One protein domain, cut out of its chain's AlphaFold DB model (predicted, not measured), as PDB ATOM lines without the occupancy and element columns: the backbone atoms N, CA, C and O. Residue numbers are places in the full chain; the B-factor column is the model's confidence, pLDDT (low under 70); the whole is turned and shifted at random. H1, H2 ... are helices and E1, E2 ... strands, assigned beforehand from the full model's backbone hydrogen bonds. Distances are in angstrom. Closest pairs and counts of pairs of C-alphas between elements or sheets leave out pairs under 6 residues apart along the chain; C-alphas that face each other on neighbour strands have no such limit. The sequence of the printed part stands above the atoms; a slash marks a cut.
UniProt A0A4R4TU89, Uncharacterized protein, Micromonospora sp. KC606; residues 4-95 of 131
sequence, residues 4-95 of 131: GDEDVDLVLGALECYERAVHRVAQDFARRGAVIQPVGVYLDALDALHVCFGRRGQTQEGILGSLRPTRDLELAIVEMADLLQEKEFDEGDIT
ATOM      1  N   GLY A   4     169.154 196.215 195.449       62.31
ATOM      2  CA  GLY A   4     169.078 196.777 196.801       62.31
ATOM      3  C   GLY A   4     168.771 198.279 196.874       62.31
ATOM      4  O   GLY A   4     168.185 198.705 197.860       62.31
ATOM      5  N   ASP A   5     169.111 199.081 195.859       68.00
ATOM      6  CA  ASP A   5     168.809 200.526 195.888       68.00
ATOM      7  C   ASP A   5     167.332 200.799 195.544       68.00
ATOM      8  O   ASP A   5     166.724 201.730 196.069       68.00
ATOM      9  N   GLU A   6     166.742 199.961 194.686       69.62
ATOM     10  CA  GLU A   6     165.331 200.044 194.286       69.62
ATOM     11  C   GLU A   6     164.398 199.578 195.414       69.62
ATOM     12  O   GLU A   6     163.352 200.189 195.639       69.62
ATOM     13  N   ASP A   7     164.804 198.551 196.168       76.50
ATOM     14  CA  ASP A   7     164.049 198.046 197.319       76.50
ATOM     15  C   ASP A   7     164.030 199.059 198.479       76.50
ATOM     16  O   ASP A   7     162.979 199.304 199.072       76.50
ATOM     17  N   VAL A   8     165.155 199.729 198.759       80.31
ATOM     18  CA  VAL A   8     165.222 200.776 199.797       80.31
ATOM     19  C   VAL A   8     164.367 201.989 199.423       80.31
ATOM     20  O   VAL A   8     163.610 202.491 200.255       80.31
ATOM     21  N   ASP A   9     164.428 202.447 198.170       86.38
ATOM     22  CA  ASP A   9     163.597 203.558 197.690       86.38
ATOM     23  C   ASP A   9     162.098 203.203 197.740       86.38
ATOM     24  O   ASP A   9     161.242 204.044 198.041       86.38
ATOM     25  N   LEU A  10     161.737 201.944 197.465       87.69
ATOM     26  CA  LEU A  10     160.360 201.468 197.593       87.69
ATOM     27  C   LEU A  10     159.874 201.533 199.046       87.69
ATOM     28  O   LEU A  10     158.789 202.059 199.296       87.69
ATOM     29  N   VAL A  11     160.669 201.021 199.985       88.44
ATOM     30  CA  VAL A  11     160.318 200.938 201.407       88.44
ATOM     31  C   VAL A  11     160.231 202.322 202.052       88.44
ATOM     32  O   VAL A  11     159.269 202.599 202.768       88.44
ATOM     33  N   LEU A  12     161.170 203.225 201.753       88.88
ATOM     34  CA  LEU A  12     161.123 204.603 202.255       88.88
ATOM     35  C   LEU A  12     159.919 205.369 201.695       88.88
ATOM     36  O   LEU A  12     159.193 206.014 202.449       88.88
ATOM     37  N   GLY A  13     159.638 205.230 200.394       91.06
ATOM     38  CA  GLY A  13     158.438 205.820 199.796       91.06
ATOM     39  C   GLY A  13     157.139 205.252 200.380       91.06
ATOM     40  O   GLY A  13     156.140 205.966 200.492       91.06
ATOM     41  N   ALA A  14     157.146 203.982 200.788       93.50
ATOM     42  CA  ALA A  14     156.021 203.370 201.480       93.50
ATOM     43  C   ALA A  14     155.857 203.888 202.913       93.50
ATOM     44  O   ALA A  14     154.729 204.164 203.320       93.50
ATOM     45  N   LEU A  15     156.955 204.086 203.650       94.25
ATOM     46  CA  LEU A  15     156.924 204.684 204.985       94.25
ATOM     47  C   LEU A  15     156.232 206.053 204.958       94.25
ATOM     48  O   LEU A  15     155.264 206.254 205.687       94.25
ATOM     49  N   GLU A  16     156.641 206.945 204.050       93.38
ATOM     50  CA  GLU A  16     156.020 208.269 203.884       93.38
ATOM     51  C   GLU A  16     154.517 208.175 203.557       93.38
ATOM     52  O   GLU A  16     153.698 208.969 204.035       93.38
ATOM     53  N   CYS A  17     154.120 207.193 202.738       95.25
ATOM     54  CA  CYS A  17     152.710 206.960 202.426       95.25
ATOM     55  C   CYS A  17     151.924 206.523 203.665       95.25
ATOM     56  O   CYS A  17     150.829 207.039 203.908       95.25
ATOM     57  N   TYR A  18     152.476 205.620 204.474       96.31
ATOM     58  CA  TYR A  18     151.821 205.154 205.687       96.31
ATOM     59  C   TYR A  18     151.778 206.209 206.793       96.31
ATOM     60  O   TYR A  18     150.751 206.323 207.458       96.31
ATOM     61  N   GLU A  19     152.803 207.045 206.946       95.25
ATOM     62  CA  GLU A  19     152.762 208.197 207.859       95.25
ATOM     63  C   GLU A  19     151.584 209.126 207.532       95.25
ATOM     64  O   GLU A  19     150.858 209.583 208.417       95.25
ATOM     65  N   ARG A  20     151.314 209.346 206.241       95.88
ATOM     66  CA  ARG A  20     150.136 210.102 205.794       95.88
ATOM     67  C   ARG A  20     148.830 209.340 206.026       95.88
ATOM     68  O   ARG A  20     147.822 209.964 206.369       95.88
ATOM     69  N   ALA A  21     148.830 208.019 205.848       97.19
ATOM     70  CA  ALA A  21     147.667 207.167 206.087       97.19
ATOM     71  C   ALA A  21     147.223 207.194 207.560       97.19
ATOM     72  O   ALA A  21     146.020 207.296 207.812       97.19
ATOM     73  N   VAL A  22     148.170 207.212 208.513       96.94
ATOM     74  CA  VAL A  22     147.901 207.273 209.966       96.94
ATOM     75  C   VAL A  22     146.889 208.365 210.289       96.94
ATOM     76  O   VAL A  22     145.904 208.105 210.975       96.94
ATOM     77  N   HIS A  23     147.070 209.573 209.753       95.00
ATOM     78  CA  HIS A  23     146.176 210.690 210.054       95.00
ATOM     79  C   HIS A  23     144.739 210.466 209.573       95.00
ATOM     80  O   HIS A  23     143.799 210.774 210.308       95.00
ATOM     81  N   ARG A  24     144.545 209.930 208.362       95.69
ATOM     82  CA  ARG A  24     143.202 209.665 207.818       95.69
ATOM     83  C   ARG A  24     142.523 208.519 208.553       95.69
ATOM     84  O   ARG A  24     141.368 208.649 208.953       95.69
ATOM     85  N   VAL A  25     143.250 207.432 208.788       96.88
ATOM     86  CA  VAL A  25     142.709 206.267 209.494       96.88
ATOM     87  C   VAL A  25     142.383 206.619 210.947       96.88
ATOM     88  O   VAL A  25     141.292 206.302 211.411       96.88
ATOM     89  N   ALA A  26     143.249 207.365 211.646       95.44
ATOM     90  CA  ALA A  26     142.979 207.833 213.007       95.44
ATOM     91  C   ALA A  26     141.699 208.675 213.096       95.44
ATOM     92  O   ALA A  26     140.896 208.484 214.011       95.44
ATOM     93  N   GLN A  27     141.483 209.589 212.144       94.81
ATOM     94  CA  GLN A  27     140.274 210.414 212.107       94.81
ATOM     95  C   GLN A  27     139.010 209.576 211.905       94.81
ATOM     96  O   GLN A  27     138.022 209.795 212.608       94.81
ATOM     97  N   ASP A  28     139.028 208.609 210.987       95.25
ATOM     98  CA  ASP A  28     137.880 207.731 210.746       95.25
ATOM     99  C   ASP A  28     137.593 206.810 211.944       95.25
ATOM    100  O   ASP A  28     136.456 206.763 212.419       95.25
ATOM    101  N   PHE A  29     138.619 206.173 212.514       93.50
ATOM    102  CA  PHE A  29     138.483 205.331 213.710       93.50
ATOM    103  C   PHE A  29     137.916 206.127 214.893       93.50
ATOM    104  O   PHE A  29     137.001 205.668 215.577       93.50
ATOM    105  N   ALA A  30     138.375 207.367 215.092       91.12
ATOM    106  CA  ALA A  30     137.820 208.262 216.104       91.12
ATOM    107  C   ALA A  30     136.331 208.569 215.868       91.12
ATOM    108  O   ALA A  30     135.540 208.494 216.810       91.12
ATOM    109  N   ARG A  31     135.926 208.877 214.625       90.69
ATOM    110  CA  ARG A  31     134.515 209.143 214.268       90.69
ATOM    111  C   ARG A  31     133.621 207.921 214.478       90.69
ATOM    112  O   ARG A  31     132.455 208.082 214.825       90.69
ATOM    113  N   ARG A  32     134.163 206.716 214.286       89.06
ATOM    114  CA  ARG A  32     133.473 205.436 214.522       89.06
ATOM    115  C   ARG A  32     133.409 205.041 215.992       89.06
ATOM    116  O   ARG A  32     132.701 204.100 216.325       89.06
ATOM    117  N   GLY A  33     134.109 205.769 216.862       88.94
ATOM    118  CA  GLY A  33     134.135 205.500 218.292       88.94
ATOM    119  C   GLY A  33     135.073 204.366 218.701       88.94
ATOM    120  O   GLY A  33     134.981 203.960 219.861       88.94
ATOM    121  N   ALA A  34     135.980 203.938 217.813       89.88
ATOM    122  CA  ALA A  34     136.897 202.824 218.036       89.88
ATOM    123  C   ALA A  34     137.701 202.963 219.340       89.88
ATOM    124  O   ALA A  34     138.026 204.073 219.800       89.88
ATOM    125  N   VAL A  35     138.004 201.819 219.942       89.25
ATOM    126  CA  VAL A  35     138.806 201.664 221.153       89.25
ATOM    127  C   VAL A  35     140.283 201.826 220.833       89.25
ATOM    128  O   VAL A  35     140.995 202.445 221.629       89.25
ATOM    129  N   ILE A  36     140.747 201.324 219.688       90.50
ATOM    130  CA  ILE A  36     142.121 201.523 219.228       90.50
ATOM    131  C   ILE A  36     142.235 202.654 218.204       90.50
ATOM    132  O   ILE A  36     141.289 202.974 217.482       90.50
ATOM    133  N   GLN A  37     143.422 203.252 218.117       91.75
ATOM    134  CA  GLN A  37     143.768 204.236 217.089       91.75
ATOM    135  C   GLN A  37     145.224 204.064 216.651       91.75
ATOM    136  O   GLN A  37     146.073 203.777 217.501       91.75
ATOM    137  N   PRO A  38     145.546 204.275 215.362       94.44
ATOM    138  CA  PRO A  38     146.933 204.338 214.937       94.44
ATOM    139  C   PRO A  38     147.592 205.595 215.502       94.44
ATOM    140  O   PRO A  38     147.016 206.683 215.455       94.44
ATOM    141  N   VAL A  39     148.810 205.440 216.013       93.31
ATOM    142  CA  VAL A  39     149.629 206.549 216.534       93.31
ATOM    143  C   VAL A  39     150.816 206.863 215.630       93.31
ATOM    144  O   VAL A  39     151.316 207.984 215.638       93.31
ATOM    145  N   GLY A  40     151.246 205.898 214.821       94.31
ATOM    146  CA  GLY A  40     152.377 206.059 213.924       94.31
ATOM    147  C   GLY A  40     152.703 204.773 213.184       94.31
ATOM    148  O   GLY A  40     152.055 203.741 213.369       94.31
ATOM    149  N   VAL A  41     153.742 204.849 212.367       95.12
ATOM    150  CA  VAL A  41     154.373 203.699 211.728       95.12
ATOM    151  C   VAL A  41     155.877 203.782 211.916       95.12
ATOM    152  O   VAL A  41     156.419 204.872 212.098       95.12
ATOM    153  N   TYR A  42     156.555 202.642 211.891       92.12
ATOM    154  CA  TYR A  42     158.012 202.615 211.877       92.12
ATOM    155  C   TYR A  42     158.528 201.476 211.005       92.12
ATOM    156  O   TYR A  42     157.822 200.498 210.749       92.12
ATOM    157  N   LEU A  43     159.770 201.634 210.561       91.88
ATOM    158  CA  LEU A  43     160.523 200.633 209.825       91.88
ATOM    159  C   LEU A  43     161.483 199.921 210.783       91.88
ATOM    160  O   LEU A  43     162.224 200.587 211.510       91.88
ATOM    161  N   ASP A  44     161.445 198.592 210.823       89.75
ATOM    162  CA  ASP A  44     162.363 197.809 211.652       89.75
ATOM    163  C   ASP A  44     163.702 197.510 210.945       89.75
ATOM    164  O   ASP A  44     163.978 197.976 209.842       89.75
ATOM    165  N   ALA A  45     164.574 196.739 211.603       87.50
ATOM    166  CA  ALA A  45     165.893 196.394 211.068       87.50
ATOM    167  C   ALA A  45     165.863 195.373 209.909       87.50
ATOM    168  O   ALA A  45     166.919 195.062 209.359       87.50
ATOM    169  N   LEU A  46     164.694 194.814 209.588       87.31
ATOM    170  CA  LEU A  46     164.460 193.874 208.490       87.31
ATOM    171  C   LEU A  46     163.662 194.525 207.348       87.31
ATOM    172  O   LEU A  46     163.110 193.810 206.512       87.31
ATOM    173  N   ASP A  47     163.588 195.858 207.332       86.56
ATOM    174  CA  ASP A  47     162.807 196.651 206.386       86.56
ATOM    175  C   ASP A  47     161.294 196.336 206.415       86.56
ATOM    176  O   ASP A  47     160.570 196.565 205.442       86.56
ATOM    177  N   ALA A  48     160.783 195.835 207.547       89.25
ATOM    178  CA  ALA A  48     159.358 195.607 207.749       89.25
ATOM    179  C   ALA A  48     158.675 196.863 208.309       89.25
ATOM    180  O   ALA A  48     159.114 197.464 209.292       89.25
ATOM    181  N   LEU A  49     157.565 197.252 207.680       92.69
ATOM    182  CA  LEU A  49     156.734 198.377 208.107       92.69
ATOM    183  C   LEU A  49     155.726 197.912 209.153       92.69
ATOM    184  O   LEU A  49     154.938 197.006 208.895       92.69
ATOM    185  N   HIS A  50     155.711 198.562 210.309       92.69
ATOM    186  CA  HIS A  50     154.838 198.218 211.425       92.69
ATOM    187  C   HIS A  50     153.913 199.373 211.794       92.69
ATOM    188  O   HIS A  50     154.323 200.533 211.755       92.69
ATOM    189  N   VAL A  51     152.684 199.056 212.215       94.00
ATOM    190  CA  VAL A  51     151.745 200.048 212.758       94.00
ATOM    191  C   VAL A  51     151.865 200.092 214.272       94.00
ATOM    192  O   VAL A  51     151.684 199.081 214.947       94.00
ATOM    193  N   CYS A  52     152.106 201.275 214.823       94.25
ATOM    194  CA  CYS A  52     151.922 201.521 216.245       94.25
ATOM    195  C   CYS A  52     150.471 201.929 216.494       94.25
ATOM    196  O   CYS A  52     149.938 202.809 215.810       94.25
ATOM    197  N   PHE A  53     149.842 201.341 217.507       93.44
ATOM    198  CA  PHE A  53     148.492 201.705 217.927       93.44
ATOM    199  C   PHE A  53     148.431 201.973 219.427       93.44
ATOM    200  O   PHE A  53     149.129 201.341 220.219       93.44
ATOM    201  N   GLY A  54     147.559 202.893 219.817       91.69
ATOM    202  CA  GLY A  54     147.211 203.167 221.204       91.69
ATOM    203  C   GLY A  54     145.770 202.758 221.488       91.69
ATOM    204  O   GLY A  54     144.951 202.648 220.572       91.69
ATOM    205  N   ARG A  55     145.442 202.563 222.768       89.12
ATOM    206  CA  ARG A  55     144.050 202.394 223.213       89.12
ATOM    207  C   ARG A  55     143.531 203.663 223.862       89.12
ATOM    208  O   ARG A  55     144.212 204.292 224.672       89.12
ATOM    209  N   ARG A  56     142.282 204.015 223.570       79.69
ATOM    210  CA  ARG A  56     141.626 205.186 224.148       79.69
ATOM    211  C   ARG A  56     141.585 205.077 225.674       79.69
ATOM    212  O   ARG A  56     141.041 204.128 226.230       79.69
ATOM    213  N   GLY A  57     142.135 206.084 226.350       79.25
ATOM    214  CA  GLY A  57     142.181 206.141 227.814       79.25
ATOM    215  C   GLY A  57     143.305 205.323 228.454       79.25
ATOM    216  O   GLY A  57     143.325 205.201 229.677       79.25
ATOM    217  N   GLN A  58     144.239 204.786 227.665       83.19
ATOM    218  CA  GLN A  58     145.428 204.098 228.161       83.19
ATOM    219  C   GLN A  58     146.700 204.729 227.589       83.19
ATOM    220  O   GLN A  58     146.705 205.254 226.481       83.19
ATOM    221  N   THR A  59     147.789 204.650 228.349       75.44
ATOM    222  CA  THR A  59     149.118 205.132 227.931       75.44
ATOM    223  C   THR A  59     149.933 204.054 227.211       75.44
ATOM    224  O   THR A  59     151.069 204.298 226.824       75.44
ATOM    225  N   GLN A  60     149.400 202.835 227.095       76.56
ATOM    226  CA  GLN A  60     150.114 201.725 226.481       76.56
ATOM    227  C   GLN A  60     149.926 201.740 224.965       76.56
ATOM    228  O   GLN A  60     148.798 201.759 224.469       76.56
ATOM    229  N   GLU A  61     151.048 201.664 224.259       86.44
ATOM    230  CA  GLU A  61     151.108 201.463 222.819       86.44
ATOM    231  C   GLU A  61     151.476 200.008 222.513       86.44
ATOM    232  O   GLU A  61     152.204 199.350 223.265       86.44
ATOM    233  N   GLY A  62     150.926 199.493 221.421       88.94
ATOM    234  CA  GLY A  62     151.233 198.181 220.876       88.94
ATOM    235  C   GLY A  62     151.697 198.286 219.431       88.94
ATOM    236  O   GLY A  62     151.499 199.303 218.768       88.94
ATOM    237  N   ILE A  63     152.298 197.203 218.948       89.94
ATOM    238  CA  ILE A  63     152.737 197.063 217.561       89.94
ATOM    239  C   ILE A  63     151.814 196.062 216.870       89.94
ATOM    240  O   ILE A  63     151.495 195.011 217.431       89.94
ATOM    241  N   LEU A  64     151.367 196.411 215.670       87.19
ATOM    242  CA  LEU A  64     150.376 195.688 214.888       87.19
ATOM    243  C   LEU A  64     150.967 195.287 213.543       87.19
ATOM    244  O   LEU A  64     151.286 196.159 212.735       87.19
ATOM    245  N   GLY A  65     151.041 193.969 213.328       82.81
ATOM    246  CA  GLY A  65     151.322 193.327 212.043       82.81
ATOM    247  C   GLY A  65     152.536 193.866 211.287       82.81
ATOM    248  O   GLY A  65     153.332 194.640 211.809       82.81
ATOM    249  N   SER A  66     152.669 193.433 210.039       86.94
ATOM    250  CA  SER A  66     153.567 194.052 209.068       86.94
ATOM    251  C   SER A  66     152.738 194.474 207.865       86.94
ATOM    252  O   SER A  66     151.905 193.705 207.387       86.94
ATOM    253  N   LEU A  67     152.957 195.694 207.395       89.88
ATOM    254  CA  LEU A  67     152.301 196.267 206.229       89.88
ATOM    255  C   LEU A  67     153.089 195.932 204.965       89.88
ATOM    256  O   LEU A  67     154.324 195.924 204.974       89.88
ATOM    257  N   ARG A  68     152.391 195.695 203.854       91.12
ATOM    258  CA  ARG A  68     153.045 195.561 202.552       91.12
ATOM    259  C   ARG A  68     153.527 196.932 202.064       91.12
ATOM    260  O   ARG A  68     152.771 197.896 202.104       91.12
ATOM    261  N   PRO A  69     154.758 197.048 201.543       92.06
ATOM    262  CA  PRO A  69     155.219 198.304 200.965       92.06
ATOM    263  C   PRO A  69     154.343 198.739 199.780       92.06
ATOM    264  O   PRO A  69     154.126 197.975 198.838       92.06
ATOM    265  N   THR A  70     153.863 199.983 199.803       93.81
ATOM    266  CA  THR A  70     153.104 200.595 198.705       93.81
ATOM    267  C   THR A  70     153.366 202.096 198.618       93.81
ATOM    268  O   THR A  70     153.456 202.774 199.634       93.81
ATOM    269  N   ARG A  71     153.448 202.628 197.394       93.75
ATOM    270  CA  ARG A  71     153.538 204.078 197.117       93.75
ATOM    271  C   ARG A  71     152.180 204.730 196.850       93.75
ATOM    272  O   ARG A  71     152.106 205.918 196.540       93.75
ATOM    273  N   ASP A  72     151.110 203.948 196.908       96.06
ATOM    274  CA  ASP A  72     149.748 204.438 196.752       96.06
ATOM    275  C   ASP A  72     149.150 204.694 198.136       96.06
ATOM    276  O   ASP A  72     148.953 203.770 198.930       96.06
ATOM    277  N   LEU A  73     148.853 205.964 198.415       96.75
ATOM    278  CA  LEU A  73     148.272 206.394 199.680       96.75
ATOM    279  C   LEU A  73     146.918 205.728 199.961       96.75
ATOM    280  O   LEU A  73     146.639 205.392 201.107       96.75
ATOM    281  N   GLU A  74     146.060 205.552 198.959       98.00
ATOM    282  CA  GLU A  74     144.731 204.980 199.182       98.00
ATOM    283  C   GLU A  74     144.837 203.482 199.479       98.00
ATOM    284  O   GLU A  74     144.140 202.985 200.362       98.00
ATOM    285  N   LEU A  75     145.772 202.772 198.835       97.12
ATOM    286  CA  LEU A  75     146.093 201.392 199.214       97.12
ATOM    287  C   LEU A  75     146.682 201.307 200.626       97.12
ATOM    288  O   LEU A  75     146.267 200.442 201.397       97.12
ATOM    289  N   ALA A  76     147.585 202.221 200.996       97.12
ATOM    290  CA  ALA A  76     148.142 202.284 202.347       97.12
ATOM    291  C   ALA A  76     147.039 202.474 203.405       97.12
ATOM    292  O   ALA A  76     147.049 201.831 204.453       97.12
ATOM    293  N   ILE A  77     146.046 203.319 203.116       98.12
ATOM    294  CA  ILE A  77     144.898 203.547 203.999       98.12
ATOM    295  C   ILE A  77     144.034 202.298 204.127       98.12
ATOM    296  O   ILE A  77     143.647 201.963 205.243       98.12
ATOM    297  N   VAL A  78     143.736 201.617 203.017       97.69
ATOM    298  CA  VAL A  78     142.953 200.371 203.038       97.69
ATOM    299  C   VAL A  78     143.650 199.326 203.898       97.69
ATOM    300  O   VAL A  78     143.028 198.782 204.803       97.69
ATOM    301  N   GLU A  79     144.937 199.085 203.661       96.38
ATOM    302  CA  GLU A  79     145.687 198.052 204.375       96.38
ATOM    303  C   GLU A  79     145.844 198.365 205.867       96.38
ATOM    304  O   GLU A  79     145.669 197.488 206.709       96.38
ATOM    305  N   MET A  80     146.105 199.627 206.211       96.81
ATOM    306  CA  MET A  80     146.172 200.053 207.607       96.81
ATOM    307  C   MET A  80     144.813 199.938 208.309       96.81
ATOM    308  O   MET A  80     144.753 199.473 209.446       96.81
ATOM    309  N   ALA A  81     143.729 200.368 207.657       96.12
ATOM    310  CA  ALA A  81     142.387 200.316 208.228       96.12
ATOM    311  C   ALA A  81     141.902 198.876 208.434       96.12
ATOM    312  O   ALA A  81     141.286 198.600 209.459       96.12
ATOM    313  N   ASP A  82     142.206 197.977 207.496       94.81
ATOM    314  CA  ASP A  82     141.912 196.545 207.595       94.81
ATOM    315  C   ASP A  82     142.631 195.924 208.802       94.81
ATOM    316  O   ASP A  82     141.995 195.392 209.709       94.81
ATOM    317  N   LEU A  83     143.948 196.136 208.897       94.88
ATOM    318  CA  LEU A  83     144.774 195.613 209.985       94.88
ATOM    319  C   LEU A  83     144.324 196.115 211.370       94.88
ATOM    320  O   LEU A  83     144.265 195.359 212.341       94.88
ATOM    321  N   LEU A  84     143.986 197.401 211.485       94.00
ATOM    322  CA  LEU A  84     143.476 197.965 212.738       94.00
ATOM    323  C   LEU A  84     142.055 197.483 213.050       94.00
ATOM    324  O   LEU A  84     141.729 197.285 214.217       94.00
ATOM    325  N   GLN A  85     141.204 197.282 212.045       93.62
ATOM    326  CA  GLN A  85     139.863 196.746 212.260       93.62
ATOM    327  C   GLN A  85     139.927 195.312 212.801       93.62
ATOM    328  O   GLN A  85     139.206 194.989 213.745       93.62
ATOM    329  N   GLU A  86     140.808 194.468 212.260       92.06
ATOM    330  CA  GLU A  86     141.040 193.125 212.803       92.06
ATOM    331  C   GLU A  86     141.448 193.193 214.276       92.06
ATOM    332  O   GLU A  86     140.878 192.503 215.123       92.06
ATOM    333  N   LYS A  87     142.372 194.100 214.611       91.81
ATOM    334  CA  LYS A  87     142.803 194.273 215.997       91.81
ATOM    335  C   LYS A  87     141.695 194.778 216.912       91.81
ATOM    336  O   LYS A  87     141.611 194.338 218.053       91.81
ATOM    337  N   GLU A  88     140.858 195.691 216.439       89.12
ATOM    338  CA  GLU A  88     139.696 196.164 217.189       89.12
ATOM    339  C   GLU A  88     138.756 194.995 217.534       89.12
ATOM    340  O   GLU A  88     138.289 194.882 218.670       89.12
ATOM    341  N   PHE A  89     138.532 194.074 216.589       89.25
ATOM    342  CA  PHE A  89     137.721 192.878 216.825       89.25
ATOM    343  C   PHE A  89     138.380 191.885 217.783       89.25
ATOM    344  O   PHE A  89     137.683 191.306 218.618       89.25
ATOM    345  N   ASP A  90     139.702 191.717 217.720       86.25
ATOM    346  CA  ASP A  90     140.453 190.880 218.666       86.25
ATOM    347  C   ASP A  90     140.354 191.391 220.110       86.25
ATOM    348  O   ASP A  90     140.384 190.602 221.057       86.25
ATOM    349  N   GLU A  91     140.198 192.703 220.304       79.25
ATOM    350  CA  GLU A  91     139.922 193.286 221.623       79.25
ATOM    351  C   GLU A  91     138.484 193.044 222.110       79.25
ATOM    352  O   GLU A  91     138.124 193.451 223.217       79.25
ATOM    353  N   GLY A  92     137.675 192.332 221.318       66.00
ATOM    354  CA  GLY A  92     136.315 191.931 221.654       66.00
ATOM    355  C   GLY A  92     135.317 193.080 221.603       66.00
ATOM    356  O   GLY A  92     134.269 192.994 222.251       66.00
ATOM    357  N   ASP A  93     135.632 194.160 220.880       66.38
ATOM    358  CA  ASP A  93     134.760 195.323 220.855       66.38
ATOM    359  C   ASP A  93     133.526 195.112 219.963       66.38
ATOM    360  O   ASP A  93     133.601 194.785 218.780       66.38
ATOM    361  N   ILE A  94     132.359 195.346 220.562       65.06
ATOM    362  CA  ILE A  94     131.045 195.313 219.918       65.06
ATOM    363  C   ILE A  94     130.591 196.701 219.446       65.06
ATOM    364  O   ILE A  94     129.495 196.820 218.897       65.06
ATOM    365  N   THR A  95     131.373 197.759 219.701       72.62
ATOM    366  CA  THR A  95     130.993 199.130 219.335       72.62
ATOM    367  C   THR A  95     131.303 199.489 217.889       72.62
ATOM    368  O   THR A  95     130.788 200.498 217.401       72.62
TER     369      THR A  95
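AT A GLANCE: This is residues 4 to 95 of the 131 residues of an uncharacterized protein of Micromonospora sp. KC606 (UniProt A0A4R4TU89). Two helices cover one face of a small, strongly twisted three-stranded sheet, and the sheet's other face is bare. The long helix H1 runs along the strands over E1 and E2, while H2 crosses the sheet slantwise beside it, packing on H1 with its first part. The printed part has 92 residues, with two named helices and three named strands in the order H1, E1, E2, E3, H2; the sheet order is E1 - E2 - E3, all antiparallel. The class is mixed, helices and strands, in two layers, H1 and H2 on one face of the sheet. The whole is compact, with a radius of gyration of the C-alphas of 13.2 A, and elongated, spanning 44 by 24 by 18 A.

HOW THE PARTS SIT: H1, residues 4 to 32, has a kink of 31 degrees near residue 20 and is on the sheet at a height over the sheet of 8.0 A. Its closest approach to E1, residues 36 to 43, is between the C-alphas of Ala 26 and Gln 37, 5.5 A apart. On the local plane H1 and E1 stand at 10 degrees. E1 bends by 55 degrees at residue 39. It forms a hairpin with E2, residues 49 to 55, where N 39 and O 52 are within hydrogen-bond range at 2.9 A. E2 forms a second hairpin with E3, residues 61 to 67, where N 62 and O 53 are 2.8 A apart. E1, E2 and E3 make a meander, each strand the antiparallel neighbour of the one before. H2, residues 73 to 90, is on the same face as H1, at a height over the sheet of 8.3 A. It lies over E2 and only just over E3, with 3 of its 18 C-alphas falling on E3, and runs slantwise to the strands, at 46 degrees to E2 on the local plane. The closest C-alphas of H2 and E3 are those of Glu 79 and Leu 67, 7.1 A apart. Residues 73 to 81 of H2 touch residues 17 to 25 of H1, the closest C-alphas being those of Ile 77 and Ala 21, 5.0 A apart. These helices run the same way at a steep tilt of 58 degrees. Every O i to N i+4 pair is within hydrogen-bond range in H2, and 23 of 25 are in H1.

IN THESE COORDINATES: H1 begins at C-alpha 4 (169.078, 196.777, 196.801) and is 40.7 A long. E1 measures 20.7 A, E2 20.1 A and E3 17.4 A, from first to last C-alpha; E1 begins at C-alpha 36 (142.121, 201.523, 219.228). H2 measures 25.7 A and ends at C-alpha 90 (140.453, 190.880, 218.666).

THE WHOLE: The two C-alphas farthest apart are those of Asp 5 and Ile 94, at 45.1 A. The printed part has no cut, and its four links are tight. Mean pLDDT of the printed part is 89.3; residues 4 to 6 and 92 to 94 are under 70.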